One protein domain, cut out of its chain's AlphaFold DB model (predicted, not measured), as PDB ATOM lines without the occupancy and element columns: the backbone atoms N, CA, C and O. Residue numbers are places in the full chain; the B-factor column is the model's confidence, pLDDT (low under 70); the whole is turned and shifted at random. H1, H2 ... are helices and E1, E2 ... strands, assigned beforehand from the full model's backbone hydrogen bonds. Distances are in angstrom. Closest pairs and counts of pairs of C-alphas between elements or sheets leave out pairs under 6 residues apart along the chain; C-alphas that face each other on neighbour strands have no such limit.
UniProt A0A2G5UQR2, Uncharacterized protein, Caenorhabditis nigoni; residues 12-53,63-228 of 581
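This is residues 12 to 53 and 63 to 228 of the 581 residues of an uncharacterized protein of Caenorhabditis nigoni (UniProt A0A2G5UQR2). A strongly twisted sheet of four strands, E6, E5, E4 and E7, has the helix H6 packed over E4 and H7 packed on H6, while a small second sheet, E1, E2 and E3, is covered by the last helix, H9, which also grazes the larger sheet. H5, H2 and H1 form a chain of contacts from H6 toward the small sheet; H3 and H4 lie at one end of the longest axis, and the loop of residues 140 to 152 runs out at the other. The printed part has 208 residues, with nine named helices and seven named strands in the order E1 E2 E3 H1 H2 H3 H4 H5 E4 E5 H6 H7 E6 H8 E7 H9. The larger sheet, in the order E6, E5, E4, E7, is mixed, the smaller antiparallel, and the class is mixed, helices and strands. The whole is compact, with a radius of gyration of the C-alphas of 18.2 A and spans of 62 by 42 by 42 A.

In the larger sheet E6 is residues 193 to 197, E5 residues 153 to 155, E4 residues 134 to 139, 16.0 A long, with C-alpha 134 at (151.525, 239.038, 194.255), and E7 residues 215 to 219. Three of the helices are H6, residues 156 to 169, 19.9 A, H7, residues 176 to 185, 14.2 A, and H8, residues 198 to 207, 14.3 A. The smaller sheet holds E1, residues 19 to 22, beginning at C-alpha 19 (160.429, 229.640, 208.155), E2, residues 31 to 35, and E3, residues 39 to 43. The other helices are H1, residues 44 to 48, H2, residues 74 to 84, 15.0 A, H3, residues 89 to 92, H4, residues 103 to 109, H5, residues 112 to 124, 18.5 A, and H9, residues 221 to 228, ending at C-alpha 228 (164.309, 217.791, 203.116).

E4 and E7 are parallel, with N 138 and O 218 2.8 A apart, within hydrogen-bond range. The hairpin E4 and E5 is antiparallel, N 139 to O 153 2.8 A, and E5 and E6 are antiparallel, N 154 to O 196 2.9 A. E6, H8 and E7 form a split strand-helix-strand unit, two strands running the same way with E5 and E4 between them, and its crossover is right-handed. H6 is on this sheet over E4 at a height of 9.1 A, along the strands at 27 degrees to E4 on the local plane; the closest C-alphas of E4 and H6, those of Phe 134 and Phe 162, are 6.8 A apart. H8 only grazes the sheet with residues 198 to 201. H6 and H7, a helical hairpin, touch at Phe 160 and Arg 183, 6.5 A between C-alphas, at a steep tilt of 38 degrees, opposite ways. H5 touches H6 with residues 112 to 116 alone, closest C-alphas Phe 112 and Glu 161, 6.3 A, at a shallow tilt of 31 degrees, the same way. H2 and H5 touch about perpendicular at 75 degrees, closest C-alphas Ile 79 and Phe 119, 6.8 A. H1 touches H2, closest C-alphas Tyr 47 and Thr 84, 6.0 A. H3 is apart from H2 and H4. E1, E2 and E3 form a meander, each strand the antiparallel neighbour of the one before, with N 21 to O 32 2.8 A and N 41 to O 33 2.8 A. H9 is on it at a height of 9.7 A, across the strands at 80 degrees to E1 on the local plane; its closest C-alpha to E1 is Pro 221, 6.6 A from that of Val 20. Every O i to N i+4 pair is within hydrogen-bond range in H2, H4, H5, H7, H8 and H9; H6 has 8 of 10, H1 has 0 of 1 but 2 of 2 O i to N i+3 pairs, and H3 is too short for an i+4 pair.

The C-alphas of Thr 97 and Asp 146, the two farthest apart, are 62.5 A apart. Residues 54 to 62 are not printed, and C-alphas 53 and 63 are 14.3 A apart across the cut. Of the links printed whole, E4 to E5, 13 residues, is long. The mean pLDDT of the printed part is 76.2, and 62 residues are under 70, among them 82 to 110 and 142 to 150.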
ATOM      1  N   ARG A  12     162.690 239.602 196.435       91.00
ATOM      2  CA  ARG A  12     163.097 238.189 196.423       91.00
ATOM      3  C   ARG A  12     163.334 237.716 197.855       91.00
ATOM      4  O   ARG A  12     164.144 238.319 198.552       91.00
ATOM      5  N   VAL A  13     162.655 236.643 198.252       91.38
ATOM      6  CA  VAL A  13     162.809 235.982 199.556       91.38
ATOM      7  C   VAL A  13     163.268 234.552 199.315       91.38
ATOM      8  O   VAL A  13     162.496 233.743 198.805       91.38
ATOM      9  N   ASP A  14     164.529 234.257 199.612       89.19
ATOM     10  CA  ASP A  14     165.078 232.909 199.436       89.19
ATOM     11  C   ASP A  14     164.838 232.009 200.656       89.19
ATOM     12  O   ASP A  14     164.453 232.483 201.725       89.19
ATOM     13  N   SER A  15     165.065 230.706 200.489       85.94
ATOM     14  CA  SER A  15     164.851 229.682 201.517       85.94
ATOM     15  C   SER A  15     165.536 229.970 202.857       85.94
ATOM     16  O   SER A  15     165.031 229.533 203.887       85.94
ATOM     17  N   SER A  16     166.634 230.738 202.889       85.38
ATOM     18  CA  SER A  16     167.321 231.104 204.141       85.38
ATOM     19  C   SER A  16     166.555 232.130 204.982       85.38
ATOM     20  O   SER A  16     166.880 232.347 206.148       85.38
ATOM     21  N   GLN A  17     165.549 232.773 204.388       89.44
ATOM     22  CA  GLN A  17     164.722 233.809 205.001       89.44
ATOM     23  C   GLN A  17     163.284 233.344 205.257       89.44
ATOM     24  O   GLN A  17     162.455 234.160 205.662       89.44
ATOM     25  N   ILE A  18     162.971 232.079 204.966       89.75
ATOM     26  CA  ILE A  18     161.624 231.522 205.075       89.75
ATOM     27  C   ILE A  18     161.610 230.485 206.189       89.75
ATOM     28  O   ILE A  18     162.339 229.498 206.139       89.75
ATOM     29  N   GLU A  19     160.717 230.667 207.156       90.12
ATOM     30  CA  GLU A  19     160.429 229.640 208.155       90.12
ATOM     31  C   GLU A  19     159.161 228.892 207.753       90.12
ATOM     32  O   GLU A  19     158.070 229.467 207.711       90.12
ATOM     33  N   VAL A  20     159.300 227.606 207.424       88.38
ATOM     34  CA  VAL A  20     158.182 226.766 206.981       88.38
ATOM     35  C   VAL A  20     157.743 225.843 208.109       88.38
ATOM     36  O   VAL A  20     158.531 225.102 208.687       88.38
ATOM     37  N   THR A  21     156.445 225.852 208.391       84.44
ATOM     38  CA  THR A  21     155.786 224.891 209.276       84.44
ATOM     39  C   THR A  21     154.759 224.115 208.466       84.44
ATOM     40  O   THR A  21     153.896 224.706 207.820       84.44
ATOM     41  N   ALA A  22     154.843 222.788 208.478       79.56
ATOM     42  CA  ALA A  22     153.926 221.922 207.745       79.56
ATOM     43  C   ALA A  22     153.435 220.773 208.621       79.56
ATOM     44  O   ALA A  22     154.163 220.304 209.500       79.56
ATOM     45  N   LYS A  23     152.202 220.305 208.386       68.50
ATOM     46  CA  LYS A  23     151.757 219.038 208.972       68.50
ATOM     47  C   LYS A  23     152.154 217.889 208.041       68.50
ATOM     48  O   LYS A  23     151.829 217.949 206.853       68.50
ATOM     49  N   PRO A  24     152.816 216.836 208.552       58.31
ATOM     50  CA  PRO A  24     153.303 215.739 207.719       58.31
ATOM     51  C   PRO A  24     152.199 215.005 206.947       58.31
ATOM     52  O   PRO A  24     152.452 214.518 205.849       58.31
ATOM     53  N   GLU A  25     150.984 214.915 207.503       57.00
ATOM     54  CA  GLU A  25     149.883 214.158 206.895       57.00
ATOM     55  C   GLU A  25     149.322 214.753 205.590       57.00
ATOM     56  O   GLU A  25     148.740 214.012 204.800       57.00
ATOM     57  N   ASP A  26     149.492 216.057 205.340       60.25
ATOM     58  CA  ASP A  26     148.983 216.713 204.130       60.25
ATOM     59  C   ASP A  26     149.811 217.957 203.775       60.25
ATOM     60  O   ASP A  26     149.353 219.101 203.866       60.25
ATOM     61  N   VAL A  27     151.058 217.736 203.354       58.91
ATOM     62  CA  VAL A  27     151.969 218.806 202.901       58.91
ATOM     63  C   VAL A  27     151.375 219.604 201.734       58.91
ATOM     64  O   VAL A  27     151.731 220.762 201.545       58.91
ATOM     65  N   LYS A  28     150.428 219.033 200.974       57.09
ATOM     66  CA  LYS A  28     149.688 219.776 199.952       57.09
ATOM     67  C   LYS A  28     148.834 220.853 200.621       57.09
ATOM     68  O   LYS A  28     149.022 222.026 200.332       57.09
ATOM     69  N   ALA A  29     147.946 220.493 201.545       57.47
ATOM     70  CA  ALA A  29     146.967 221.429 202.104       57.47
ATOM     71  C   ALA A  29     147.438 222.231 203.330       57.47
ATOM     72  O   ALA A  29     146.798 223.221 203.689       57.47
ATOM     73  N   THR A  30     148.510 221.815 204.006       68.38
ATOM     74  CA  THR A  30     148.810 222.293 205.364       68.38
ATOM     75  C   THR A  30     150.268 222.698 205.549       68.38
ATOM     76  O   THR A  30     151.021 222.068 206.286       68.38
ATOM     77  N   TRP A  31     150.646 223.815 204.927       83.25
ATOM     78  CA  TRP A  31     151.867 224.542 205.271       83.25
ATOM     79  C   TRP A  31     151.591 226.024 205.547       83.25
ATOM     80  O   TRP A  31     150.642 226.618 205.028       83.25
ATOM     81  N   ARG A  32     152.431 226.613 206.397       87.00
ATOM     82  CA  ARG A  32     152.538 228.047 206.663       87.00
ATOM     83  C   ARG A  32     153.992 228.449 206.528       87.00
ATOM     84  O   ARG A  32     154.855 227.802 207.115       87.00
ATOM     85  N   ALA A  33     154.239 229.510 205.779       90.19
ATOM     86  CA  ALA A  33     155.565 230.075 205.607       90.19
ATOM     87  C   ALA A  33     155.583 231.500 206.166       90.19
ATOM     88  O   ALA A  33     154.765 232.327 205.757       90.19
ATOM     89  N   GLN A  34     156.492 231.781 207.096       93.50
ATOM     90  CA  GLN A  34     156.779 233.139 207.552       93.50
ATOM     91  C   GLN A  34     157.913 233.708 206.705       93.50
ATOM     92  O   GLN A  34     158.956 233.072 206.556       93.50
ATOM     93  N   ILE A  35     157.701 234.897 206.146       93.38
ATOM     94  CA  ILE A  35     158.717 235.648 205.393       93.38
ATOM     95  C   ILE A  35     159.079 236.947 206.144       93.38
ATOM     96  O   ILE A  35     158.355 237.334 207.070       93.38
ATOM     97  N   PRO A  36     160.157 237.664 205.761       91.50
ATOM     98  CA  PRO A  36     160.538 238.915 206.411       91.50
ATOM     99  C   PRO A  36     159.395 239.935 206.477       91.50
ATOM    100  O   PRO A  36     158.655 240.121 205.513       91.50
ATOM    101  N   GLY A  37     159.292 240.628 207.615       87.19
ATOM    102  CA  GLY A  37     158.189 241.551 207.898       87.19
ATOM    103  C   GLY A  37     156.971 240.898 208.560       87.19
ATOM    104  O   GLY A  37     155.898 241.491 208.527       87.19
ATOM    105  N   ASP A  38     157.138 239.702 209.141       85.56
ATOM    106  CA  ASP A  38     156.100 238.930 209.848       85.56
ATOM    107  C   ASP A  38     154.863 238.622 208.995       85.56
ATOM    108  O   ASP A  38     153.735 238.539 209.482       85.56
ATOM    109  N   ILE A  39     155.079 238.434 207.692       90.62
ATOM    110  CA  ILE A  39     154.021 238.086 206.747       90.62
ATOM    111  C   ILE A  39     153.867 236.564 206.721       90.62
ATOM    112  O   ILE A  39     154.816 235.837 206.415       90.62
ATOM    113  N   TRP A  40     152.648 236.092 206.988       91.06
ATOM    114  CA  TRP A  40     152.294 234.674 206.972       91.06
ATOM    115  C   TRP A  40     151.602 234.257 205.680       91.06
ATOM    116  O   TRP A  40     150.450 234.618 205.407       91.06
ATOM    117  N   LEU A  41     152.288 233.403 204.930       90.75
ATOM    118  CA  LEU A  41     151.826 232.843 203.674       90.75
ATOM    119  C   LEU A  41     151.259 231.437 203.872       90.75
ATOM    120  O   LEU A  41     151.810 230.623 204.613       90.75
ATOM    121  N   THR A  42     150.158 231.143 203.188       86.00
ATOM    122  CA  THR A  42     149.566 229.800 203.098       86.00
ATOM    123  C   THR A  42     149.181 229.498 201.664       86.00
ATOM    124  O   THR A  42     148.908 230.429 200.901       86.00
ATOM    125  N   PRO A  43     149.034 228.222 201.298       80.12
ATOM    126  CA  PRO A  43     148.392 227.895 200.042       80.12
ATOM    127  C   PRO A  43     146.895 228.247 200.103       80.12
ATOM    128  O   PRO A  43     146.272 228.205 201.166       80.12
ATOM    129  N   SER A  44     146.299 228.545 198.950       70.56
ATOM    130  CA  SER A  44     144.870 228.846 198.770       70.56
ATOM    131  C   SER A  44     143.927 227.668 199.044       70.56
ATOM    132  O   SER A  44     142.716 227.791 198.876       70.56
ATOM    133  N   TYR A  45     144.429 226.515 199.492       55.00
ATOM    134  CA  TYR A  45     143.624 225.305 199.672       55.00
ATOM    135  C   TYR A  45     142.477 225.432 200.689       55.00
ATOM    136  O   TYR A  45     141.629 224.547 200.735       55.00
ATOM    137  N   ALA A  46     142.378 226.535 201.438       42.19
ATOM    138  CA  ALA A  46     141.189 226.876 202.223       42.19
ATOM    139  C   ALA A  46     139.887 226.898 201.382       42.19
ATOM    140  O   ALA A  46     138.824 226.567 201.900       42.19
ATOM    141  N   TYR A  47     139.965 227.143 200.066       43.00
ATOM    142  CA  TYR A  47     138.829 227.008 199.140       43.00
ATOM    143  C   TYR A  47     138.358 225.561 198.896       43.00
ATOM    144  O   TYR A  47     137.280 225.340 198.345       43.00
ATOM    145  N   LEU A  48     139.133 224.540 199.284       45.72
ATOM    146  CA  LEU A  48     138.831 223.140 198.961       45.72
ATOM    147  C   LEU A  48     137.755 222.482 199.843       45.72
ATOM    148  O   LEU A  48     137.480 221.287 199.657       45.72
ATOM    149  N   GLN A  49     137.121 223.193 200.783       38.88
ATOM    150  CA  GLN A  49     136.192 222.560 201.727       38.88
ATOM    151  C   GLN A  49     134.919 223.362 202.033       38.88
ATOM    152  O   GLN A  49     134.826 224.034 203.052       38.88
ATOM    153  N   LYS A  50     133.872 223.129 201.229       36.25
ATOM    154  CA  LYS A  50     132.664 222.347 201.594       36.25
ATOM    155  C   LYS A  50     131.646 222.432 200.447       36.25
ATOM    156  O   LYS A  50     130.882 223.384 200.360       36.25
ATOM    157  N   CYS A  51     131.558 221.400 199.602       36.25
ATOM    158  CA  CYS A  51     130.301 221.194 198.875       36.25
ATOM    159  C   CYS A  51     129.187 220.864 199.889       36.25
ATOM    160  O   CYS A  51     129.453 220.163 200.876       36.25
ATOM    161  N   PRO A  52     127.948 221.330 199.656       34.97
ATOM    162  CA  PRO A  52     126.812 221.023 200.513       34.97
ATOM    163  C   PRO A  52     126.575 219.509 200.632       34.97
ATOM    164  O   PRO A  52     126.903 218.718 199.748       34.97
ATOM    165  N   LYS A  53     125.995 219.102 201.766       37.88
ATOM    166  CA  LYS A  53     125.861 217.718 202.266       37.88
ATOM    167  C   LYS A  53     125.009 216.750 201.413       37.88
ATOM    168  O   LYS A  53     124.642 215.699 201.930       37.88
ATOM    169  N   ASP A  63     133.705 216.020 191.783       39.06
ATOM    170  CA  ASP A  63     135.031 215.455 191.481       39.06
ATOM    171  C   ASP A  63     135.973 216.451 190.773       39.06
ATOM    172  O   ASP A  63     137.150 216.180 190.556       39.06
ATOM    173  N   ARG A  64     135.478 217.647 190.417       42.09
ATOM    174  CA  ARG A  64     136.229 218.685 189.687       42.09
ATOM    175  C   ARG A  64     136.630 219.861 190.580       42.09
ATOM    176  O   ARG A  64     136.512 221.015 190.181       42.09
ATOM    177  N   ARG A  65     137.117 219.588 191.793       47.69
ATOM    178  CA  ARG A  65     137.706 220.626 192.660       47.69
ATOM    179  C   ARG A  65     139.055 221.070 192.093       47.69
ATOM    180  O   ARG A  65     140.100 220.611 192.541       47.69
ATOM    181  N   LYS A  66     139.023 221.931 191.082       50.25
ATOM    182  CA  LYS A  66     140.202 222.553 190.478       50.25
ATOM    183  C   LYS A  66     140.231 224.017 190.882       50.25
ATOM    184  O   LYS A  66     139.727 224.876 190.173       50.25
ATOM    185  N   PHE A  67     140.754 224.283 192.071       54.19
ATOM    186  CA  PHE A  67     141.174 225.637 192.406       54.19
ATOM    187  C   PHE A  67     142.657 225.758 192.124       54.19
ATOM    188  O   PHE A  67     143.425 224.851 192.461       54.19
ATOM    189  N   LYS A  68     143.047 226.902 191.561       67.19
ATOM    190  CA  LYS A  68     144.453 227.212 191.365       67.19
ATOM    191  C   LYS A  68     145.142 227.378 192.721       67.19
ATOM    192  O   LYS A  68     144.719 228.182 193.557       67.19
ATOM    193  N   LEU A  69     146.195 226.602 192.942       72.81
ATOM    194  CA  LEU A  69     147.172 226.790 193.995       72.81
ATOM    195  C   LEU A  69     147.787 228.175 193.813       72.81
ATOM    196  O   LEU A  69     148.536 228.428 192.879       72.81
ATOM    197  N   ILE A  70     147.419 229.077 194.713       74.75
ATOM    198  CA  ILE A  70     147.906 230.448 194.781       74.75
ATOM    199  C   ILE A  70     148.368 230.669 196.213       74.75
ATOM    200  O   ILE A  70     147.748 230.176 197.158       74.75
ATOM    201  N   ILE A  71     149.455 231.409 196.393       85.50
ATOM    202  CA  ILE A  71     149.912 231.779 197.728       85.50
ATOM    203  C   ILE A  71     149.103 232.975 198.228       85.50
ATOM    204  O   ILE A  71     148.955 233.980 197.531       85.50
ATOM    205  N   MET A  72     148.596 232.856 199.449       85.75
ATOM    206  CA  MET A  72     147.758 233.849 200.107       85.75
ATOM    207  C   MET A  72     148.436 234.361 201.367       85.75
ATOM    208  O   MET A  72     148.864 233.566 202.210       85.75
ATOM    209  N   ASP A  73     148.483 235.684 201.511       90.00
ATOM    210  CA  ASP A  73     148.754 236.307 202.803       90.00
ATOM    211  C   ASP A  73     147.499 236.311 203.696       90.00
ATOM    212  O   ASP A  73     146.446 235.775 203.347       90.00
ATOM    213  N   GLU A  74     147.596 236.897 204.886       85.62
ATOM    214  CA  GLU A  74     146.468 236.979 205.820       85.62
ATOM    215  C   GLU A  74     145.289 237.806 205.298       85.62
ATOM    216  O   GLU A  74     144.139 237.496 205.608       85.62
ATOM    217  N   THR A  75     145.550 238.842 204.493       85.56
ATOM    218  CA  THR A  75     144.486 239.661 203.898       85.56
ATOM    219  C   THR A  75     143.749 238.859 202.835       85.56
ATOM    220  O   THR A  75     142.519 238.856 202.816       85.56
ATOM    221  N   ASP A  76     144.495 238.158 201.984       86.44
ATOM    222  CA  ASP A  76     143.940 237.279 200.962       86.44
ATOM    223  C   ASP A  76     143.134 236.142 201.585       86.44
ATOM    224  O   ASP A  76     142.020 235.870 201.147       86.44
ATOM    225  N   ARG A  77     143.669 235.520 202.642       80.25
ATOM    226  CA  ARG A  77     143.009 234.433 203.370       80.25
ATOM    227  C   ARG A  77     141.706 234.889 204.013       80.25
ATOM    228  O   ARG A  77     140.705 234.208 203.871       80.25
ATOM    229  N   ALA A  78     141.683 236.066 204.638       80.00
ATOM    230  CA  ALA A  78     140.452 236.610 205.205       80.00
ATOM    231  C   ALA A  78     139.371 236.833 204.132       80.00
ATOM    232  O   ALA A  78     138.199 236.568 204.381       80.00
ATOM    233  N   ILE A  79     139.749 237.290 202.933       78.69
ATOM    234  CA  ILE A  79     138.817 237.423 201.799       78.69
ATOM    235  C   ILE A  79     138.375 236.041 201.314       78.69
ATOM    236  O   ILE A  79     137.189 235.824 201.069       78.69
ATOM    237  N   ALA A  80     139.307 235.097 201.213       74.50
ATOM    238  CA  ALA A  80     139.012 233.730 200.825       74.50
ATOM    239  C   ALA A  80     138.019 233.050 201.762       74.50
ATOM    240  O   ALA A  80     137.053 232.462 201.285       74.50
ATOM    241  N   ASP A  81     138.185 233.213 203.070       71.44
ATOM    242  CA  ASP A  81     137.280 232.655 204.068       71.44
ATOM    243  C   ASP A  81     135.856 233.215 203.892       71.44
ATOM    244  O   ASP A  81     134.899 232.444 203.908       71.44
ATOM    245  N   THR A  82     135.690 234.510 203.572       67.94
ATOM    246  CA  THR A  82     134.353 235.059 203.241       67.94
ATOM    247  C   THR A  82     133.736 234.463 201.976       67.94
ATOM    248  O   THR A  82     132.520 234.486 201.811       67.94
ATOM    249  N   LEU A  83     134.562 233.916 201.084       64.88
ATOM    250  CA  LEU A  83     134.127 233.238 199.868       64.88
ATOM    251  C   LEU A  83     133.892 231.735 200.083       64.88
ATOM    252  O   LEU A  83     133.303 231.098 199.220       64.88
ATOM    253  N   THR A  84     134.312 231.142 201.205       55.16
ATOM    254  CA  THR A  84     134.045 229.716 201.490       55.16
ATOM    255  C   THR A  84     132.606 229.444 201.931       55.16
ATOM    256  O   THR A  84     132.091 228.354 201.686       55.16
ATOM    257  N   ASP A  85     131.929 230.449 202.494       49.72
ATOM    258  CA  ASP A  85     130.485 230.420 202.765       49.72
ATOM    259  C   ASP A  85     129.646 230.796 201.527       49.72
ATOM    260  O   ASP A  85     128.419 230.686 201.544       49.72
ATOM    261  N   PHE A  86     130.301 231.199 200.431       44.88
ATOM    262  CA  PHE A  86     129.651 231.562 199.177       44.88
ATOM    263  C   PHE A  86     129.013 230.326 198.538       44.88
ATOM    264  O   PHE A  86     129.698 229.433 198.035       44.88
ATOM    265  N   GLN A  87     127.682 230.267 198.539       49.34
ATOM    266  CA  GLN A  87     126.963 229.320 197.699       49.34
ATOM    267  C   GLN A  87     126.991 229.861 196.263       49.34
ATOM    268  O   GLN A  87     126.499 230.968 196.034       49.34
ATOM    269  N   PRO A  88     127.499 229.104 195.267       43.19
ATOM    270  CA  PRO A  88     127.449 229.517 193.863       43.19
ATOM    271  C   PRO A  88     126.037 229.925 193.408       43.19
ATOM    272  O   PRO A  88     125.900 230.717 192.480       43.19
ATOM    273  N   SER A  89     124.996 229.435 194.100       42.06
ATOM    274  CA  SER A  89     123.585 229.756 193.870       42.06
ATOM    275  C   SER A  89     123.256 231.253 193.891       42.06
ATOM    276  O   SER A  89     122.380 231.669 193.143       42.06
ATOM    277  N   GLU A  90     123.957 232.085 194.669       38.38
ATOM    278  CA  GLU A  90     123.626 233.519 194.789       38.38
ATOM    279  C   GLU A  90     124.005 234.354 193.549       38.38
ATOM    280  O   GLU A  90     123.428 235.415 193.316       38.38
ATOM    281  N   LEU A  91     124.929 233.873 192.707       39.66
ATOM    282  CA  LEU A  91     125.151 234.426 191.358       39.66
ATOM    283  C   LEU A  91     124.255 233.754 190.303       39.66
ATOM    284  O   LEU A  91     123.920 234.383 189.300       39.66
ATOM    285  N   ILE A  92     123.838 232.505 190.543       42.53
ATOM    286  CA  ILE A  92     122.987 231.709 189.641       42.53
ATOM    287  C   ILE A  92     121.550 232.259 189.582       42.53
ATOM    288  O   ILE A  92     120.889 232.113 188.559       42.53
ATOM    289  N   GLU A  93     121.069 232.970 190.607       39.38
ATOM    290  CA  GLU A  93     119.734 233.594 190.551       39.38
ATOM    291  C   GLU A  93     119.635 234.770 189.561       39.38
ATOM    292  O   GLU A  93     118.540 235.072 189.087       39.38
ATOM    293  N   ASN A  94     120.757 235.401 189.189       42.28
ATOM    294  CA  ASN A  94     120.750 236.553 188.278       42.28
ATOM    295  C   ASN A  94     121.155 236.218 186.834       42.28
ATOM    296  O   ASN A  94     120.873 237.009 185.932       42.28
ATOM    297  N   GLU A  95     121.745 235.048 186.574       44.06
ATOM    298  CA  GLU A  95     122.096 234.610 185.220       44.06
ATOM    299  C   GLU A  95     121.692 233.152 184.965       44.06
ATOM    300  O   GLU A  95     122.492 232.234 185.099       44.06
ATOM    301  N   ARG A  96     120.454 233.000 184.469       43.09
ATOM    302  CA  ARG A  96     119.904 231.834 183.750       43.09
ATOM    303  C   ARG A  96     119.754 230.536 184.561       43.09
ATOM    304  O   ARG A  96     120.531 230.174 185.430       43.09
ATOM    305  N   THR A  97     118.688 229.812 184.223       40.53
ATOM    306  CA  THR A  97     118.332 228.486 184.747       40.53
ATOM    307  C   THR A  97     119.530 227.528 184.754       40.53
ATOM    308  O   THR A  97     120.295 227.518 183.791       40.53
ATOM    309  N   GLU A  98     119.642 226.673 185.784       43.94
ATOM    310  CA  GLU A  98     120.713 225.671 186.013       43.94
ATOM    311  C   GLU A  98     121.151 224.865 184.768       43.94
ATOM    312  O   GLU A  98     122.270 224.360 184.714       43.94
ATOM    313  N   SER A  99     120.307 224.770 183.738       44.81
ATOM    314  CA  SER A  99     120.590 224.132 182.449       44.81
ATOM    315  C   SER A  99     121.560 224.888 181.517       44.81
ATOM    316  O   SER A  99     121.894 224.346 180.465       44.81
ATOM    317  N   GLU A 100     121.994 226.115 181.837       45.16
ATOM    318  CA  GLU A 100     122.841 226.951 180.953       45.16
ATOM    319  C   GLU A 100     124.254 227.254 181.492       45.16
ATOM    320  O   GLU A 100     125.017 227.979 180.847       45.16
ATOM    321  N   ILE A 101     124.653 226.688 182.638       49.84
ATOM    322  CA  ILE A 101     126.005 226.895 183.177       49.84
ATOM    323  C   ILE A 101     127.025 226.196 182.270       49.84
ATOM    324  O   ILE A 101     127.129 224.970 182.225       49.84
ATOM    325  N   THR A 102     127.799 226.989 181.530       54.38
ATOM    326  CA  THR A 102     128.864 226.468 180.664       54.38
ATOM    327  C   THR A 102     130.142 226.191 181.460       54.38
ATOM    328  O   THR A 102     130.423 226.860 182.452       54.38
ATOM    329  N   GLU A 103     130.978 225.260 180.985       52.66
ATOM    330  CA  GLU A 103     132.307 224.972 181.563       52.66
ATOM    331  C   GLU A 103     133.170 226.245 181.702       52.66
ATOM    332  O   GLU A 103     133.878 226.416 182.688       52.66
ATOM    333  N   LYS A 104     133.003 227.213 180.788       52.12
ATOM    334  CA  LYS A 104     133.679 228.521 180.835       52.12
ATOM    335  C   LYS A 104     133.262 229.394 182.022       52.12
ATOM    336  O   LYS A 104     134.091 230.135 182.539       52.12
ATOM    337  N   SER A 105     131.993 229.341 182.426       57.00
ATOM    338  CA  SER A 105     131.479 230.116 183.564       57.00
ATOM    339  C   SER A 105     132.045 229.579 184.881       57.00
ATOM    340  O   SER A 105     132.396 230.349 185.770       57.00
ATOM    341  N   ILE A 106     132.199 228.256 184.972       59.16
ATOM    342  CA  ILE A 106     132.812 227.574 186.114       59.16
ATOM    343  C   ILE A 106     134.314 227.884 186.186       59.16
ATOM    344  O   ILE A 106     134.803 228.269 187.245       59.16
ATOM    345  N   ASP A 107     135.030 227.799 185.062       59.72
ATOM    346  CA  ASP A 107     136.460 228.137 184.996       59.72
ATOM    347  C   ASP A 107     136.734 229.588 185.437       59.72
ATOM    348  O   ASP A 107     137.735 229.864 186.098       59.72
ATOM    349  N   TRP A 108     135.839 230.527 185.105       64.06
ATOM    350  CA  TRP A 108     135.972 231.924 185.523       64.06
ATOM    351  C   TRP A 108     135.799 232.111 187.033       64.06
ATOM    352  O   TRP A 108     136.614 232.805 187.644       64.06
ATOM    353  N   LEU A 109     134.800 231.467 187.649       59.66
ATOM    354  CA  LEU A 109     134.570 231.525 189.102       59.66
ATOM    355  C   LEU A 109     135.771 231.013 189.911       59.66
ATOM    356  O   LEU A 109     135.983 231.437 191.045       59.66
ATOM    357  N   TYR A 110     136.577 230.136 189.316       63.66
ATOM    358  CA  TYR A 110     137.786 229.580 189.924       63.66
ATOM    359  C   TYR A 110     139.088 230.266 189.471       63.66
ATOM    360  O   TYR A 110     140.182 229.816 189.819       63.66
ATOM    361  N   SER A 111     138.991 231.372 188.725       71.94
ATOM    362  CA  SER A 111     140.145 232.140 188.244       71.94
ATOM    363  C   SER A 111     140.682 233.132 189.281       71.94
ATOM    364  O   SER A 111     139.968 233.614 190.165       71.94
ATOM    365  N   PHE A 112     141.952 233.515 189.129       79.69
ATOM    366  CA  PHE A 112     142.546 234.567 189.953       79.69
ATOM    367  C   PHE A 112     141.922 235.943 189.670       79.69
ATOM    368  O   PHE A 112     141.790 236.761 190.580       79.69
ATOM    369  N   SER A 113     141.472 236.190 188.436       80.38
ATOM    370  CA  SER A 113     140.736 237.408 188.079       80.38
ATOM    371  C   SER A 113     139.450 237.581 188.893       80.38
ATOM    372  O   SER A 113     139.181 238.683 189.371       80.38
ATOM    373  N   PHE A 114     138.681 236.506 189.113       78.94
ATOM    374  CA  PHE A 114     137.491 236.553 189.971       78.94
ATOM    375  C   PHE A 114     137.854 236.876 191.425       78.94
ATOM    376  O   PHE A 114     137.264 237.772 192.036       78.94
ATOM    377  N   PHE A 115     138.877 236.206 191.965       81.38
ATOM    378  CA  PHE A 115     139.397 236.517 193.296       81.38
ATOM    379  C   PHE A 115     139.790 237.997 193.414       81.38
ATOM    380  O   PHE A 115     139.433 238.669 194.382       81.38
ATOM    381  N   TYR A 116     140.486 238.535 192.411       85.81
ATOM    382  CA  TYR A 116     140.903 239.931 192.399       85.81
ATOM    383  C   TYR A 116     139.717 240.905 192.346       85.81
ATOM    384  O   TYR A 116     139.735 241.922 193.042       85.81
ATOM    385  N   GLN A 117     138.650 240.590 191.606       83.44
ATOM    386  CA  GLN A 117     137.419 241.383 191.644       83.44
ATOM    387  C   GLN A 117     136.847 241.444 193.069       83.44
ATOM    388  O   GLN A 117     136.521 242.527 193.564       83.44
ATOM    389  N   LYS A 118     136.784 240.301 193.762       82.81
ATOM    390  CA  LYS A 118     136.328 240.243 195.158       82.81
ATOM    391  C   LYS A 118     137.245 241.012 196.100       82.81
ATOM    392  O   LYS A 118     136.763 241.759 196.951       82.81
ATOM    393  N   PHE A 119     138.555 240.928 195.889       84.81
ATOM    394  CA  PHE A 119     139.520 241.761 196.594       84.81
ATOM    395  C   PHE A 119     139.198 243.253 196.418       84.81
ATOM    396  O   PHE A 119     139.086 243.977 197.407       84.81
ATOM    397  N   GLN A 120     138.971 243.720 195.188       86.88
ATOM    398  CA  GLN A 120     138.635 245.119 194.913       86.88
ATOM    399  C   GLN A 120     137.318 245.558 195.566       86.88
ATOM    400  O   GLN A 120     137.248 246.664 196.105       86.88
ATOM    401  N   GLU A 121     136.282 244.716 195.537       84.31
ATOM    402  CA  GLU A 121     134.998 244.968 196.206       84.31
ATOM    403  C   GLU A 121     135.193 245.194 197.711       84.31
ATOM    404  O   GLU A 121     134.754 246.217 198.241       84.31
ATOM    405  N   VAL A 122     135.949 244.317 198.378       82.12
ATOM    406  CA  VAL A 122     136.278 244.455 199.806       82.12
ATOM    407  C   VAL A 122     137.101 245.720 200.082       82.12
ATOM    408  O   VAL A 122     136.896 246.378 201.104       82.12
ATOM    409  N   GLN A 123     138.010 246.111 199.181       83.62
ATOM    410  CA  GLN A 123     138.795 247.343 199.339       83.62
ATOM    411  C   GLN A 123     137.968 248.626 199.152       83.62
ATOM    412  O   GLN A 123     138.313 249.646 199.748       83.62
ATOM    413  N   LYS A 124     136.878 248.619 198.364       82.56
ATOM    414  CA  LYS A 124     136.019 249.810 198.168       82.56
ATOM    415  C   LYS A 124     135.413 250.318 199.479       82.56
ATOM    416  O   LYS A 124     135.246 251.525 199.624       82.56
ATOM    417  N   GLY A 125     135.124 249.420 200.424       71.81
ATOM    418  CA  GLY A 125     134.561 249.754 201.735       71.81
ATOM    419  C   GLY A 125     135.579 250.211 202.789       71.81
ATOM    420  O   GLY A 125     135.185 250.494 203.917       71.81
ATOM    421  N   ARG A 126     136.881 250.267 202.469       77.50
ATOM    422  CA  ARG A 126     137.945 250.586 203.437       77.50
ATOM    423  C   ARG A 126     138.437 252.026 203.294       77.50
ATOM    424  O   ARG A 126     138.598 252.537 202.189       77.50
ATOM    425  N   SER A 127     138.749 252.656 204.429       71.69
ATOM    426  CA  SER A 127     139.315 254.014 204.493       71.69
ATOM    427  C   SER A 127     140.722 254.104 203.890       71.69
ATOM    428  O   SER A 127     141.077 255.117 203.293       71.69
ATOM    429  N   GLN A 128     141.510 253.032 204.000       74.06
ATOM    430  CA  GLN A 128     142.803 252.878 203.340       74.06
ATOM    431  C   GLN A 128     142.737 251.713 202.354       74.06
ATOM    432  O   GLN A 128     142.667 250.549 202.752       74.06
ATOM    433  N   LYS A 129     142.762 252.035 201.057       76.62
ATOM    434  CA  LYS A 129     142.783 251.036 199.984       76.62
ATOM    435  C   LYS A 129     144.170 250.409 199.904       76.62
ATOM    436  O   LYS A 129     145.140 251.103 199.600       76.62
ATOM    437  N   LYS A 130     144.267 249.103 200.144       83.25
ATOM    438  CA  LYS A 130     145.496 248.340 199.899       83.25
ATOM    439  C   LYS A 130     145.502 247.814 198.465       83.25
ATOM    440  O   LYS A 130     144.482 247.334 197.977       83.25
ATOM    441  N   LYS A 131     146.658 247.889 197.802       86.19
ATOM    442  CA  LYS A 131     146.909 247.166 196.547       86.19
ATOM    443  C   LYS A 131     147.149 245.685 196.849       86.19
ATOM    444  O   LYS A 131     147.706 245.365 197.900       86.19
ATOM    445  N   LYS A 132     146.753 244.799 195.935       89.25
ATOM    446  CA  LYS A 132     147.071 243.372 196.003       89.25
ATOM    447  C   LYS A 132     148.574 243.189 195.794       89.25
ATOM    448  O   LYS A 132     149.122 243.706 194.823       89.25
ATOM    449  N   GLN A 133     149.211 242.460 196.705       90.19
ATOM    450  CA  GLN A 133     150.583 241.975 196.551       90.19
ATOM    451  C   GLN A 133     150.562 240.598 195.888       90.19
ATOM    452  O   GLN A 133     149.721 239.772 196.242       90.19
ATOM    453  N   PHE A 134     151.451 240.333 194.937       92.00
ATOM    454  CA  PHE A 134     151.525 239.038 194.255       92.00
ATOM    455  C   PHE A 134     152.685 238.220 194.820       92.00
ATOM    456  O   PHE A 134     153.842 238.611 194.676       92.00
ATOM    457  N   TYR A 135     152.384 237.082 195.446       92.25
ATOM    458  CA  TYR A 135     153.395 236.139 195.921       92.25
ATOM    459  C   TYR A 135     153.558 235.020 194.897       92.25
ATOM    460  O   TYR A 135     152.606 234.296 194.609       92.25
ATOM    461  N   VAL A 136     154.758 234.899 194.334       91.94
ATOM    462  CA  VAL A 136     155.066 233.967 193.243       91.94
ATOM    463  C   VAL A 136     155.992 232.877 193.749       91.94
ATOM    464  O   VAL A 136     157.028 233.185 194.342       91.94
ATOM    465  N   ARG A 137     155.642 231.615 193.480       92.12
ATOM    466  CA  ARG A 137     156.510 230.475 193.773       92.12
ATOM    467  C   ARG A 137     157.669 230.445 192.791       92.12
ATOM    468  O   ARG A 137     157.477 230.431 191.576       92.12
ATOM    469  N   VAL A 138     158.872 230.411 193.337       92.31
ATOM    470  CA  VAL A 138     160.106 230.156 192.610       92.31
ATOM    471  C   VAL A 138     160.536 228.744 192.943       92.31
ATOM    472  O   VAL A 138     160.736 228.408 194.109       92.31
ATOM    473  N   ILE A 139     160.691 227.919 191.918       89.69
ATOM    474  CA  ILE A 139     161.385 226.652 192.065       89.69
ATOM    475  C   ILE A 139     162.880 226.991 192.078       89.69
ATOM    476  O   ILE A 139     163.377 227.541 191.084       89.69
ATOM    477  N   PRO A 140     163.573 226.779 193.214       81.69
ATOM    478  CA  PRO A 140     164.959 227.192 193.365       81.69
ATOM    479  C   PRO A 140     165.890 226.345 192.497       81.69
ATOM    480  O   PRO A 140     165.545 225.245 192.068       81.69
ATOM    481  N   GLU A 141     167.094 226.866 192.285       74.38
ATOM    482  CA  GLU A 141     168.200 226.139 191.662       74.38
ATOM    483  C   GLU A 141     168.543 224.876 192.474       74.38
ATOM    484  O   GLU A 141     168.432 224.857 193.706       74.38
ATOM    485  N   VAL A 142     169.009 223.822 191.800       65.00
ATOM    486  CA  VAL A 142     169.669 222.701 192.478       65.00
ATOM    487  C   VAL A 142     171.162 223.016 192.576       65.00
ATOM    488  O   VAL A 142     171.874 222.979 191.572       65.00
ATOM    489  N   ASP A 143     171.632 223.322 193.789       58.97
ATOM    490  CA  ASP A 143     173.059 223.519 194.071       58.97
ATOM    491  C   ASP A 143     173.822 222.182 193.979       58.97
ATOM    492  O   ASP A 143     173.503 221.233 194.710       58.97
ATOM    493  N   ILE A 144     174.847 222.128 193.118       55.81
ATOM    494  CA  ILE A 144     175.794 221.011 192.981       55.81
ATOM    495  C   ILE A 144     177.181 221.484 193.435       55.81
ATOM    496  O   ILE A 144     178.034 221.884 192.644       55.81
ATOM    497  N   GLY A 145     177.415 221.445 194.749       53.53
ATOM    498  CA  GLY A 145     178.647 221.982 195.331       53.53
ATOM    499  C   GLY A 145     178.765 223.489 195.078       53.53
ATOM    500  O   GLY A 145     177.848 224.234 195.413       53.53
ATOM    501  N   ASP A 146     179.881 223.923 194.484       43.16
ATOM    502  CA  ASP A 146     180.099 225.321 194.074       43.16
ATOM    503  C   ASP A 146     179.488 225.662 192.697       43.16
ATOM    504  O   ASP A 146     179.376 226.842 192.349       43.16
ATOM    505  N   ASP A 147     179.062 224.649 191.931       43.94
ATOM    506  CA  ASP A 147     178.485 224.807 190.598       43.94
ATOM    507  C   ASP A 147     176.952 224.811 190.639       43.94
ATOM    508  O   ASP A 147     176.294 224.139 191.440       43.94
ATOM    509  N   ARG A 148     176.363 225.598 189.736       53.38
ATOM    510  CA  ARG A 148     174.911 225.760 189.605       53.38
ATOM    511  C   ARG A 148     174.449 225.172 188.295       53.38
ATOM    512  O   ARG A 148     175.003 225.494 187.247       53.38
ATOM    513  N   VAL A 149     173.417 224.343 188.371       55.66
ATOM    514  CA  VAL A 149     172.981 223.528 187.235       55.66
ATOM    515  C   VAL A 149     171.700 224.024 186.587       55.66
ATOM    516  O   VAL A 149     171.577 223.998 185.364       55.66
ATOM    517  N   GLU A 150     170.752 224.508 187.382       64.81
ATOM    518  CA  GLU A 150     169.487 225.035 186.874       64.81
ATOM    519  C   GLU A 150     169.295 226.457 187.389       64.81
ATOM    520  O   GLU A 150     169.510 226.706 188.566       64.81
ATOM    521  N   GLU A 151     168.893 227.389 186.522       76.88
ATOM    522  CA  GLU A 151     168.470 228.728 186.953       76.88
ATOM    523  C   GLU A 151     167.123 228.653 187.692       76.88
ATOM    524  O   GLU A 151     166.333 227.748 187.415       76.88
ATOM    525  N   PRO A 152     166.792 229.609 188.581       86.44
ATOM    526  CA  PRO A 152     165.547 229.583 189.324       86.44
ATOM    527  C   PRO A 152     164.407 229.881 188.353       86.44
ATOM    528  O   PRO A 152     164.521 230.755 187.480       86.44
ATOM    529  N   ARG A 153     163.292 229.166 188.505       90.06
ATOM    530  CA  ARG A 153     162.192 229.223 187.535       90.06
ATOM    531  C   ARG A 153     160.857 229.462 188.209       90.06
ATOM    532  O   ARG A 153     160.647 229.085 189.356       90.06
ATOM    533  N   VAL A 154     159.941 230.059 187.459       92.06
ATOM    534  CA  VAL A 154     158.537 230.207 187.846       92.06
ATOM    535  C   VAL A 154     157.654 229.381 186.921       92.06
ATOM    536  O   VAL A 154     157.992 229.148 185.753       92.06
ATOM    537  N   LEU A 155     156.513 228.947 187.444       89.56
ATOM    538  CA  LEU A 155     155.503 228.224 186.684       89.56
ATOM    539  C   LEU A 155     154.685 229.203 185.825       89.56
ATOM    540  O   LEU A 155     154.252 230.264 186.281       89.56
ATOM    541  N   THR A 156     154.514 228.868 184.546       90.38
ATOM    542  CA  THR A 156     153.915 229.786 183.557       90.38
ATOM    543  C   THR A 156     152.399 229.928 183.698       90.38
ATOM    544  O   THR A 156     151.846 230.987 183.400       90.38
ATOM    545  N   ASP A 157     151.732 228.880 184.177       81.12
ATOM    546  CA  ASP A 157     150.303 228.832 184.489       81.12
ATOM    547  C   ASP A 157     149.930 229.742 185.671       81.12
ATOM    548  O   ASP A 157     148.862 230.359 185.644       81.12
ATOM    549  N   GLU A 158     150.816 229.882 186.661       83.75
ATOM    550  CA  GLU A 158     150.655 230.824 187.774       83.75
ATOM    551  C   GLU A 158     150.910 232.267 187.345       83.75
ATOM    552  O   GLU A 158     150.079 233.154 187.548       83.75
ATOM    553  N   ILE A 159     152.073 232.515 186.735       90.06
ATOM    554  CA  ILE A 159     152.528 233.885 186.494       90.06
ATOM    555  C   ILE A 159     151.656 234.601 185.463       90.06
ATOM    556  O   ILE A 159     151.429 235.802 185.583       90.06
ATOM    557  N   PHE A 160     151.103 233.873 184.487       90.31
ATOM    558  CA  PHE A 160     150.201 234.424 183.478       90.31
ATOM    559  C   PHE A 160     149.014 235.182 184.094       90.31
ATOM    560  O   PHE A 160     148.710 236.304 183.678       90.31
ATOM    561  N   GLU A 161     148.369 234.588 185.100       85.50
ATOM    562  CA  GLU A 161     147.223 235.176 185.803       85.50
ATOM    563  C   GLU A 161     147.629 236.451 186.557       85.50
ATOM    564  O   GLU A 161     146.940 237.471 186.497       85.50
ATOM    565  N   PHE A 162     148.787 236.427 187.223       91.00
ATOM    566  CA  PHE A 162     149.276 237.578 187.978       91.00
ATOM    567  C   PHE A 162     149.694 238.736 187.079       91.00
ATOM    568  O   PHE A 162     149.356 239.878 187.378       91.00
ATOM    569  N   LEU A 163     150.383 238.472 185.965       93.12
ATOM    570  CA  LEU A 163     150.782 239.513 185.012       93.12
ATOM    571  C   LEU A 163     149.561 240.227 184.428       93.12
ATOM    572  O   LEU A 163     149.557 241.451 184.294       93.12
ATOM    573  N   HIS A 164     148.506 239.474 184.116       88.88
ATOM    574  CA  HIS A 164     147.256 240.040 183.631       88.88
ATOM    575  C   HIS A 164     146.605 240.970 184.669       88.88
ATOM    576  O   HIS A 164     146.292 242.121 184.356       88.88
ATOM    577  N   VAL A 165     146.463 240.503 185.912       90.00
ATOM    578  CA  VAL A 165     145.845 241.278 186.998       90.00
ATOM    579  C   VAL A 165     146.699 242.477 187.425       90.00
ATOM    580  O   VAL A 165     146.154 243.548 187.692       90.00
ATOM    581  N   ALA A 166     148.026 242.345 187.450       93.06
ATOM    582  CA  ALA A 166     148.942 243.429 187.798       93.06
ATOM    583  C   ALA A 166     148.787 244.634 186.859       93.06
ATOM    584  O   ALA A 166     148.738 245.768 187.335       93.06
ATOM    585  N   ARG A 167     148.602 244.398 185.552       92.69
ATOM    586  CA  ARG A 167     148.316 245.472 184.585       92.69
ATOM    587  C   ARG A 167     147.014 246.196 184.914       92.69
ATOM    588  O   ARG A 167     146.997 247.421 185.004       92.69
ATOM    589  N   ILE A 168     145.936 245.452 185.167       90.56
ATOM    590  CA  ILE A 168     144.641 246.039 185.549       90.56
ATOM    591  C   ILE A 168     144.783 246.856 186.846       90.56
ATOM    592  O   ILE A 168     144.232 247.951 186.963       90.56
ATOM    593  N   GLN A 169     145.560 246.369 187.818       91.31
ATOM    594  CA  GLN A 169     145.858 247.099 189.054       91.31
ATOM    595  C   GLN A 169     146.628 248.411 188.820       91.31
ATOM    596  O   GLN A 169     146.456 249.361 189.591       91.31
ATOM    597  N   GLN A 170     147.443 248.490 187.765       89.75
ATOM    598  CA  GLN A 170     148.140 249.710 187.342       89.75
ATOM    599  C   GLN A 170     147.230 250.710 186.606       89.75
ATOM    600  O   GLN A 170     147.675 251.810 186.294       89.75
ATOM    601  N   GLY A 171     145.953 250.378 186.389       89.25
ATOM    602  CA  GLY A 171     144.984 251.237 185.706       89.25
ATOM    603  C   GLY A 171     144.858 250.962 184.207       89.25
ATOM    604  O   GLY A 171     144.123 251.675 183.526       89.25
ATOM    605  N   GLU A 172     145.530 249.927 183.701       91.25
ATOM    606  CA  GLU A 172     145.394 249.506 182.310       91.25
ATOM    607  C   GLU A 172     144.013 248.881 182.056       91.25
ATOM    608  O   GLU A 172     143.497 248.144 182.906       91.25
ATOM    609  N   PRO A 173     143.408 249.108 180.877       88.38
ATOM    610  CA  PRO A 173     142.168 248.443 180.513       88.38
ATOM    611  C   PRO A 173     142.393 246.940 180.318       88.38
ATOM    612  O   PRO A 173     143.435 246.500 179.817       88.38
ATOM    613  N   ASP A 174     141.371 246.151 180.649       86.31
ATOM    614  CA  ASP A 174     141.342 244.735 180.297       86.31
ATOM    615  C   ASP A 174     141.345 244.585 178.764       86.31
ATOM    616  O   ASP A 174     140.418 245.003 178.064       86.31
ATOM    617  N   ASN A 175     142.440 244.041 178.230       86.62
ATOM    618  CA  ASN A 175     142.698 243.950 176.801       86.62
ATOM    619  C   ASN A 175     143.083 242.519 176.413       86.62
ATOM    620  O   ASN A 175     144.217 242.074 176.619       86.62
ATOM    621  N   GLN A 176     142.150 241.828 175.753       88.12
ATOM    622  CA  GLN A 176     142.336 240.451 175.292       88.12
ATOM    623  C   GLN A 176     143.500 240.283 174.308       88.12
ATOM    624  O   GLN A 176     144.104 239.213 174.255       88.12
ATOM    625  N   SER A 177     143.822 241.302 173.503       89.69
ATOM    626  CA  SER A 177     144.941 241.235 172.555       89.69
ATOM    627  C   SER A 177     146.272 241.159 173.297       89.69
ATOM    628  O   SER A 177     147.079 240.266 173.037       89.69
ATOM    629  N   ILE A 178     146.462 242.032 174.290       89.12
ATOM    630  CA  ILE A 178     147.664 242.027 175.129       89.12
ATOM    631  C   ILE A 178     147.725 240.742 175.954       89.12
ATOM    632  O   ILE A 178     148.776 240.117 176.044       89.12
ATOM    633  N   GLN A 179     146.591 240.285 176.488       88.44
ATOM    634  CA  GLN A 179     146.524 239.017 177.213       88.44
ATOM    635  C   GLN A 179     146.980 237.832 176.342       88.44
ATOM    636  O   GLN A 179     147.736 236.982 176.808       88.44
ATOM    637  N   ARG A 180     146.579 237.779 175.062       89.44
ATOM    638  CA  ARG A 180     147.065 236.761 174.114       89.44
ATOM    639  C   ARG A 180     148.569 236.878 173.865       89.44
ATOM    640  O   ARG A 180     149.232 235.850 173.814       89.44
ATOM    641  N   GLN A 181     149.105 238.093 173.752       91.81
ATOM    642  CA  GLN A 181     150.547 238.304 173.590       91.81
ATOM    643  C   GLN A 181     151.325 237.823 174.818       91.81
ATOM    644  O   GLN A 181     152.245 237.029 174.661       91.81
ATOM    645  N   ILE A 182     150.915 238.217 176.030       91.12
ATOM    646  CA  ILE A 182     151.526 237.740 177.280       91.12
ATOM    647  C   ILE A 182     151.497 236.212 177.320       91.12
ATOM    648  O   ILE A 182     152.524 235.598 177.580       91.12
ATOM    649  N   ARG A 183     150.351 235.592 176.996       90.38
ATOM    650  CA  ARG A 183     150.195 234.130 176.951       90.38
ATOM    651  C   ARG A 183     151.236 233.452 176.055       90.38
ATOM    652  O   ARG A 183     151.763 232.403 176.419       90.38
ATOM    653  N   THR A 184     151.500 234.030 174.886       89.69
ATOM    654  CA  THR A 184     152.512 233.534 173.946       89.69
ATOM    655  C   THR A 184     153.925 233.711 174.499       89.69
ATOM    656  O   THR A 184     154.709 232.769 174.435       89.69
ATOM    657  N   GLU A 185     154.238 234.871 175.082       89.50
ATOM    658  CA  GLU A 185     155.562 235.165 175.654       89.50
ATOM    659  C   GLU A 185     155.903 234.264 176.847       89.50
ATOM    660  O   GLU A 185     157.008 233.734 176.926       89.50
ATOM    661  N   VAL A 186     154.935 233.996 177.732       89.00
ATOM    662  CA  VAL A 186     155.114 233.034 178.833       89.00
ATOM    663  C   VAL A 186     155.043 231.574 178.365       89.00
ATOM    664  O   VAL A 186     155.057 230.673 179.193       89.00
ATOM    665  N   LYS A 187     154.950 231.310 177.054       85.38
ATOM    666  CA  LYS A 187     154.942 229.960 176.460       85.38
ATOM    667  C   LYS A 187     153.825 229.057 177.008       85.38
ATOM    668  O   LYS A 187     154.002 227.847 177.128       85.38
ATOM    669  N   LEU A 188     152.653 229.617 177.321       80.88
ATOM    670  CA  LEU A 188     151.556 228.843 177.908       80.88
ATOM    671  C   LEU A 188     150.876 227.951 176.856       80.88
ATOM    672  O   LEU A 188     150.046 228.417 176.066       80.88
ATOM    673  N   ASN A 189     151.178 226.652 176.894       74.75
ATOM    674  CA  ASN A 189     150.610 225.636 176.008       74.75
ATOM    675  C   ASN A 189     149.680 224.673 176.765       74.75
ATOM    676  O   ASN A 189     149.895 224.358 177.932       74.75
ATOM    677  N   LYS A 190     148.624 224.192 176.101       72.50
ATOM    678  CA  LYS A 190     147.723 223.197 176.693       72.50
ATOM    679  C   LYS A 190     148.454 221.864 176.855       72.50
ATOM    680  O   LYS A 190     149.046 221.370 175.903       72.50
ATOM    681  N   GLY A 191     148.339 221.268 178.040       69.38
ATOM    682  CA  GLY A 191     148.903 219.947 178.333       69.38
ATOM    683  C   GLY A 191     150.404 219.943 178.628       69.38
ATOM    684  O   GLY A 191     150.986 218.867 178.697       69.38
ATOM    685  N   ALA A 192     151.030 221.111 178.799       75.69
ATOM    686  CA  ALA A 192     152.432 221.218 179.181       75.69
ATOM    687  C   ALA A 192     152.602 222.178 180.364       75.69
ATOM    688  O   ALA A 192     152.032 223.268 180.387       75.69
ATOM    689  N   LEU A 193     153.420 221.770 181.332       84.12
ATOM    690  CA  LEU A 193     153.743 222.544 182.529       84.12
ATOM    691  C   LEU A 193     155.036 223.320 182.299       84.12
ATOM    692  O   LEU A 193     156.109 222.957 182.789       84.12
ATOM    693  N   HIS A 194     154.936 224.359 181.475       87.19
ATOM    694  CA  HIS A 194     156.083 225.179 181.120       87.19
ATOM    695  C   HIS A 194     156.570 226.005 182.310       87.19
ATOM    696  O   HIS A 194     155.790 226.498 183.131       87.19
ATOM    697  N   THR A 195     157.882 226.205 182.338       90.69
ATOM    698  CA  THR A 195     158.549 227.131 183.247       90.69
ATOM    699  C   THR A 195     159.372 228.137 182.463       90.69
ATOM    700  O   THR A 195     159.873 227.844 181.375       90.69
ATOM    701  N   ILE A 196     159.537 229.318 183.044       91.50
ATOM    702  CA  ILE A 196     160.433 230.359 182.541       91.50
ATOM    703  C   ILE A 196     161.412 230.756 183.640       91.50
ATOM    704  O   ILE A 196     161.104 230.659 184.829       91.50
ATOM    705  N   THR A 197     162.610 231.157 183.239       90.69
ATOM    706  CA  THR A 197     163.639 231.679 184.144       90.69
ATOM    707  C   THR A 197     163.207 233.026 184.725       90.69
ATOM    708  O   THR A 197     162.345 233.719 184.172       90.69
ATOM    709  N   LEU A 198     163.834 233.445 185.827       91.38
ATOM    710  CA  LEU A 198     163.599 234.789 186.367       91.38
ATOM    711  C   LEU A 198     163.983 235.898 185.374       91.38
ATOM    712  O   LEU A 198     163.340 236.944 185.368       91.38
ATOM    713  N   GLN A 199     164.989 235.680 184.519       89.62
ATOM    714  CA  GLN A 199     165.364 236.655 183.493       89.62
ATOM    715  C   GLN A 199     164.290 236.768 182.404       89.62
ATOM    716  O   GLN A 199     163.886 237.875 182.065       89.62
ATOM    717  N   GLU A 200     163.767 235.642 181.911       92.81
ATOM    718  CA  GLU A 200     162.651 235.654 180.955       92.81
ATOM    719  C   GLU A 200     161.425 236.373 181.543       92.81
ATOM    720  O   GLU A 200     160.802 237.186 180.863       92.81
ATOM    721  N   LEU A 201     161.099 236.140 182.823       94.06
ATOM    722  CA  LEU A 201     160.025 236.874 183.496       94.06
ATOM    723  C   LEU A 201     160.305 238.383 183.552       94.06
ATOM    724  O   LEU A 201     159.404 239.179 183.286       94.06
ATOM    725  N   TYR A 202     161.539 238.780 183.880       93.06
ATOM    726  CA  TYR A 202     161.945 240.187 183.900       93.06
ATOM    727  C   TYR A 202     161.666 240.862 182.556       93.06
ATOM    728  O   TYR A 202     160.998 241.897 182.512       93.06
ATOM    729  N   ASP A 203     162.128 240.241 181.471       93.12
ATOM    730  CA  ASP A 203     162.027 240.773 180.113       93.12
ATOM    731  C   ASP A 203     160.563 240.885 179.662       93.12
ATOM    732  O   ASP A 203     160.169 241.879 179.049       93.12
ATOM    733  N   ILE A 204     159.723 239.911 180.028       94.75
ATOM    734  CA  ILE A 204     158.274 239.962 179.790       94.75
ATOM    735  C   ILE A 204     157.658 241.146 180.542       94.75
ATOM    736  O   ILE A 204     156.903 241.926 179.963       94.75
ATOM    737  N   MET A 205     157.987 241.320 181.822       94.75
ATOM    738  CA  MET A 205     157.445 242.419 182.621       94.75
ATOM    739  C   MET A 205     157.902 243.790 182.112       94.75
ATOM    740  O   MET A 205     157.117 244.726 182.151       94.75
ATOM    741  N   GLU A 206     159.143 243.932 181.636       93.50
ATOM    742  CA  GLU A 206     159.611 245.150 180.948       93.50
ATOM    743  C   GLU A 206     158.829 245.408 179.655       93.50
ATOM    744  O   GLU A 206     158.322 246.506 179.440       93.50
ATOM    745  N   LYS A 207     158.668 244.383 178.811       94.06
ATOM    746  CA  LYS A 207     157.972 244.497 177.522       94.06
ATOM    747  C   LYS A 207     156.532 244.999 177.654       94.06
ATOM    748  O   LYS A 207     156.054 245.708 176.770       94.06
ATOM    749  N   PHE A 208     155.838 244.605 178.719       92.75
ATOM    750  CA  PHE A 208     154.435 244.962 178.954       92.75
ATOM    751  C   PHE A 208     154.239 246.067 180.005       92.75
ATOM    752  O   PHE A 208     153.101 246.274 180.428       92.75
ATOM    753  N   ASP A 209     155.319 246.752 180.407       92.00
ATOM    754  CA  ASP A 209     155.332 247.843 181.398       92.00
ATOM    755  C   ASP A 209     154.657 247.470 182.735       92.00
ATOM    756  O   ASP A 209     153.864 248.202 183.335       92.00
ATOM    757  N   ILE A 210     154.946 246.254 183.201       93.12
ATOM    758  CA  ILE A 210     154.405 245.721 184.448       93.12
ATOM    759  C   ILE A 210     155.317 246.139 185.596       93.12
ATOM    760  O   ILE A 210     156.503 245.789 185.630       93.12
ATOM    761  N   ASP A 211     154.736 246.845 186.566       91.75
ATOM    762  CA  ASP A 211     155.423 247.285 187.776       91.75
ATOM    763  C   ASP A 211     155.781 246.064 188.632       91.75
ATOM    764  O   ASP A 211     154.921 245.408 189.232       91.75
ATOM    765  N   LYS A 212     157.084 245.777 188.668       92.69
ATOM    766  CA  LYS A 212     157.704 244.638 189.351       92.69
ATOM    767  C   LYS A 212     157.623 244.757 190.869       92.69
ATOM    768  O   LYS A 212     157.616 243.732 191.542       92.69
ATOM    769  N   SER A 213     157.493 245.969 191.415       90.75
ATOM    770  CA  SER A 213     157.412 246.188 192.867       90.75
ATOM    771  C   SER A 213     156.154 245.585 193.506       90.75
ATOM    772  O   SER A 213     156.110 245.381 194.716       90.75
ATOM    773  N   GLN A 214     155.154 245.233 192.689       91.69
ATOM    774  CA  GLN A 214     153.942 244.525 193.110       91.69
ATOM    775  C   GLN A 214     154.182 243.037 193.426       91.69
ATOM    776  O   GLN A 214     153.287 242.371 193.951       91.69
ATOM    777  N   PHE A 215     155.350 242.499 193.060       94.12
ATOM    778  CA  PHE A 215     155.662 241.076 193.120       94.12
ATOM    779  C   PHE A 215     156.696 240.765 194.203       94.12
ATOM    780  O   PHE A 215     157.744 241.406 194.320       94.12
ATOM    781  N   THR A 216     156.407 239.711 194.960       93.94
ATOM    782  CA  THR A 216     157.323 239.068 195.899       93.94
ATOM    783  C   THR A 216     157.541 237.624 195.456       93.94
ATOM    784  O   THR A 216     156.644 236.789 195.521       93.94
ATOM    785  N   LEU A 217     158.745 237.336 194.977       94.06
ATOM    786  CA  LEU A 217     159.186 236.014 194.545       94.06
ATOM    787  C   LEU A 217     159.748 235.257 195.749       94.06
ATOM    788  O   LEU A 217     160.757 235.673 196.327       94.06
ATOM    789  N   ILE A 218     159.122 234.143 196.116       92.62
ATOM    790  CA  ILE A 218     159.522 233.326 197.266       92.62
ATOM    791  C   ILE A 218     159.970 231.946 196.801       92.62
ATOM    792  O   ILE A 218     159.400 231.419 195.849       92.62
ATOM    793  N   ASP A 219     160.964 231.348 197.460       91.88
ATOM    794  CA  ASP A 219     161.243 229.929 197.209       91.88
ATOM    795  C   ASP A 219     160.040 229.083 197.607       91.88
ATOM    796  O   ASP A 219     159.417 229.328 198.639       91.88
ATOM    797  N   ASP A 220     159.687 228.129 196.748       91.19
ATOM    798  CA  ASP A 220     158.493 227.313 196.909       91.19
ATOM    799  C   ASP A 220     158.576 226.486 198.207       91.19
ATOM    800  O   ASP A 220     159.399 225.563 198.290       91.19
ATOM    801  N   PRO A 221     157.709 226.753 199.205       89.12
ATOM    802  CA  PRO A 221     157.742 226.042 200.479       89.12
ATOM    803  C   PRO A 221     157.540 224.534 200.325       89.12
ATOM    804  O   PRO A 221     158.142 223.755 201.060       89.12
ATOM    805  N   VAL A 222     156.742 224.096 199.345       87.94
ATOM    806  CA  VAL A 222     156.529 222.663 199.091       87.94
ATOM    807  C   VAL A 222     157.796 222.028 198.537       87.94
ATOM    808  O   VAL A 222     158.161 220.928 198.949       87.94
ATOM    809  N   HIS A 223     158.487 222.719 197.631       88.38
ATOM    810  CA  HIS A 223     159.761 222.241 197.108       88.38
ATOM    811  C   HIS A 223     160.807 222.127 198.225       88.38
ATOM    812  O   HIS A 223     161.511 221.124 198.294       88.38
ATOM    813  N   MET A 224     160.878 223.113 199.129       87.19
ATOM    814  CA  MET A 224     161.768 223.083 200.298       87.19
ATOM    815  C   MET A 224     161.498 221.862 201.188       87.19
ATOM    816  O   MET A 224     162.412 221.079 201.438       87.19
ATOM    817  N   ILE A 225     160.237 221.645 201.581       86.88
ATOM    818  CA  ILE A 225     159.834 220.475 202.379       86.88
ATOM    819  C   ILE A 225     160.188 219.180 201.641       86.88
ATOM    820  O   ILE A 225     160.761 218.261 202.220       86.88
ATOM    821  N   SER A 226     159.889 219.104 200.342       88.00
ATOM    822  CA  SER A 226     160.144 217.897 199.560       88.00
ATOM    823  C   SER A 226     161.636 217.601 199.378       88.00
ATOM    824  O   SER A 226     161.989 216.432 199.241       88.00
ATOM    825  N   MET A 227     162.502 218.616 199.360       85.44
ATOM    826  CA  MET A 227     163.959 218.448 199.346       85.44
ATOM    827  C   MET A 227     164.457 217.839 200.659       85.44
ATOM    828  O   MET A 227     165.226 216.878 200.639       85.44
ATOM    829  N   GLU A 228     163.987 218.350 201.798       84.19
ATOM    830  CA  GLU A 228     164.309 217.791 203.116       84.19
ATOM    831  C   GLU A 228     163.793 216.353 203.252       84.19
ATOM    832  O   GLU A 228     164.527 215.451 203.667       84.19
TER     833      GLU A 228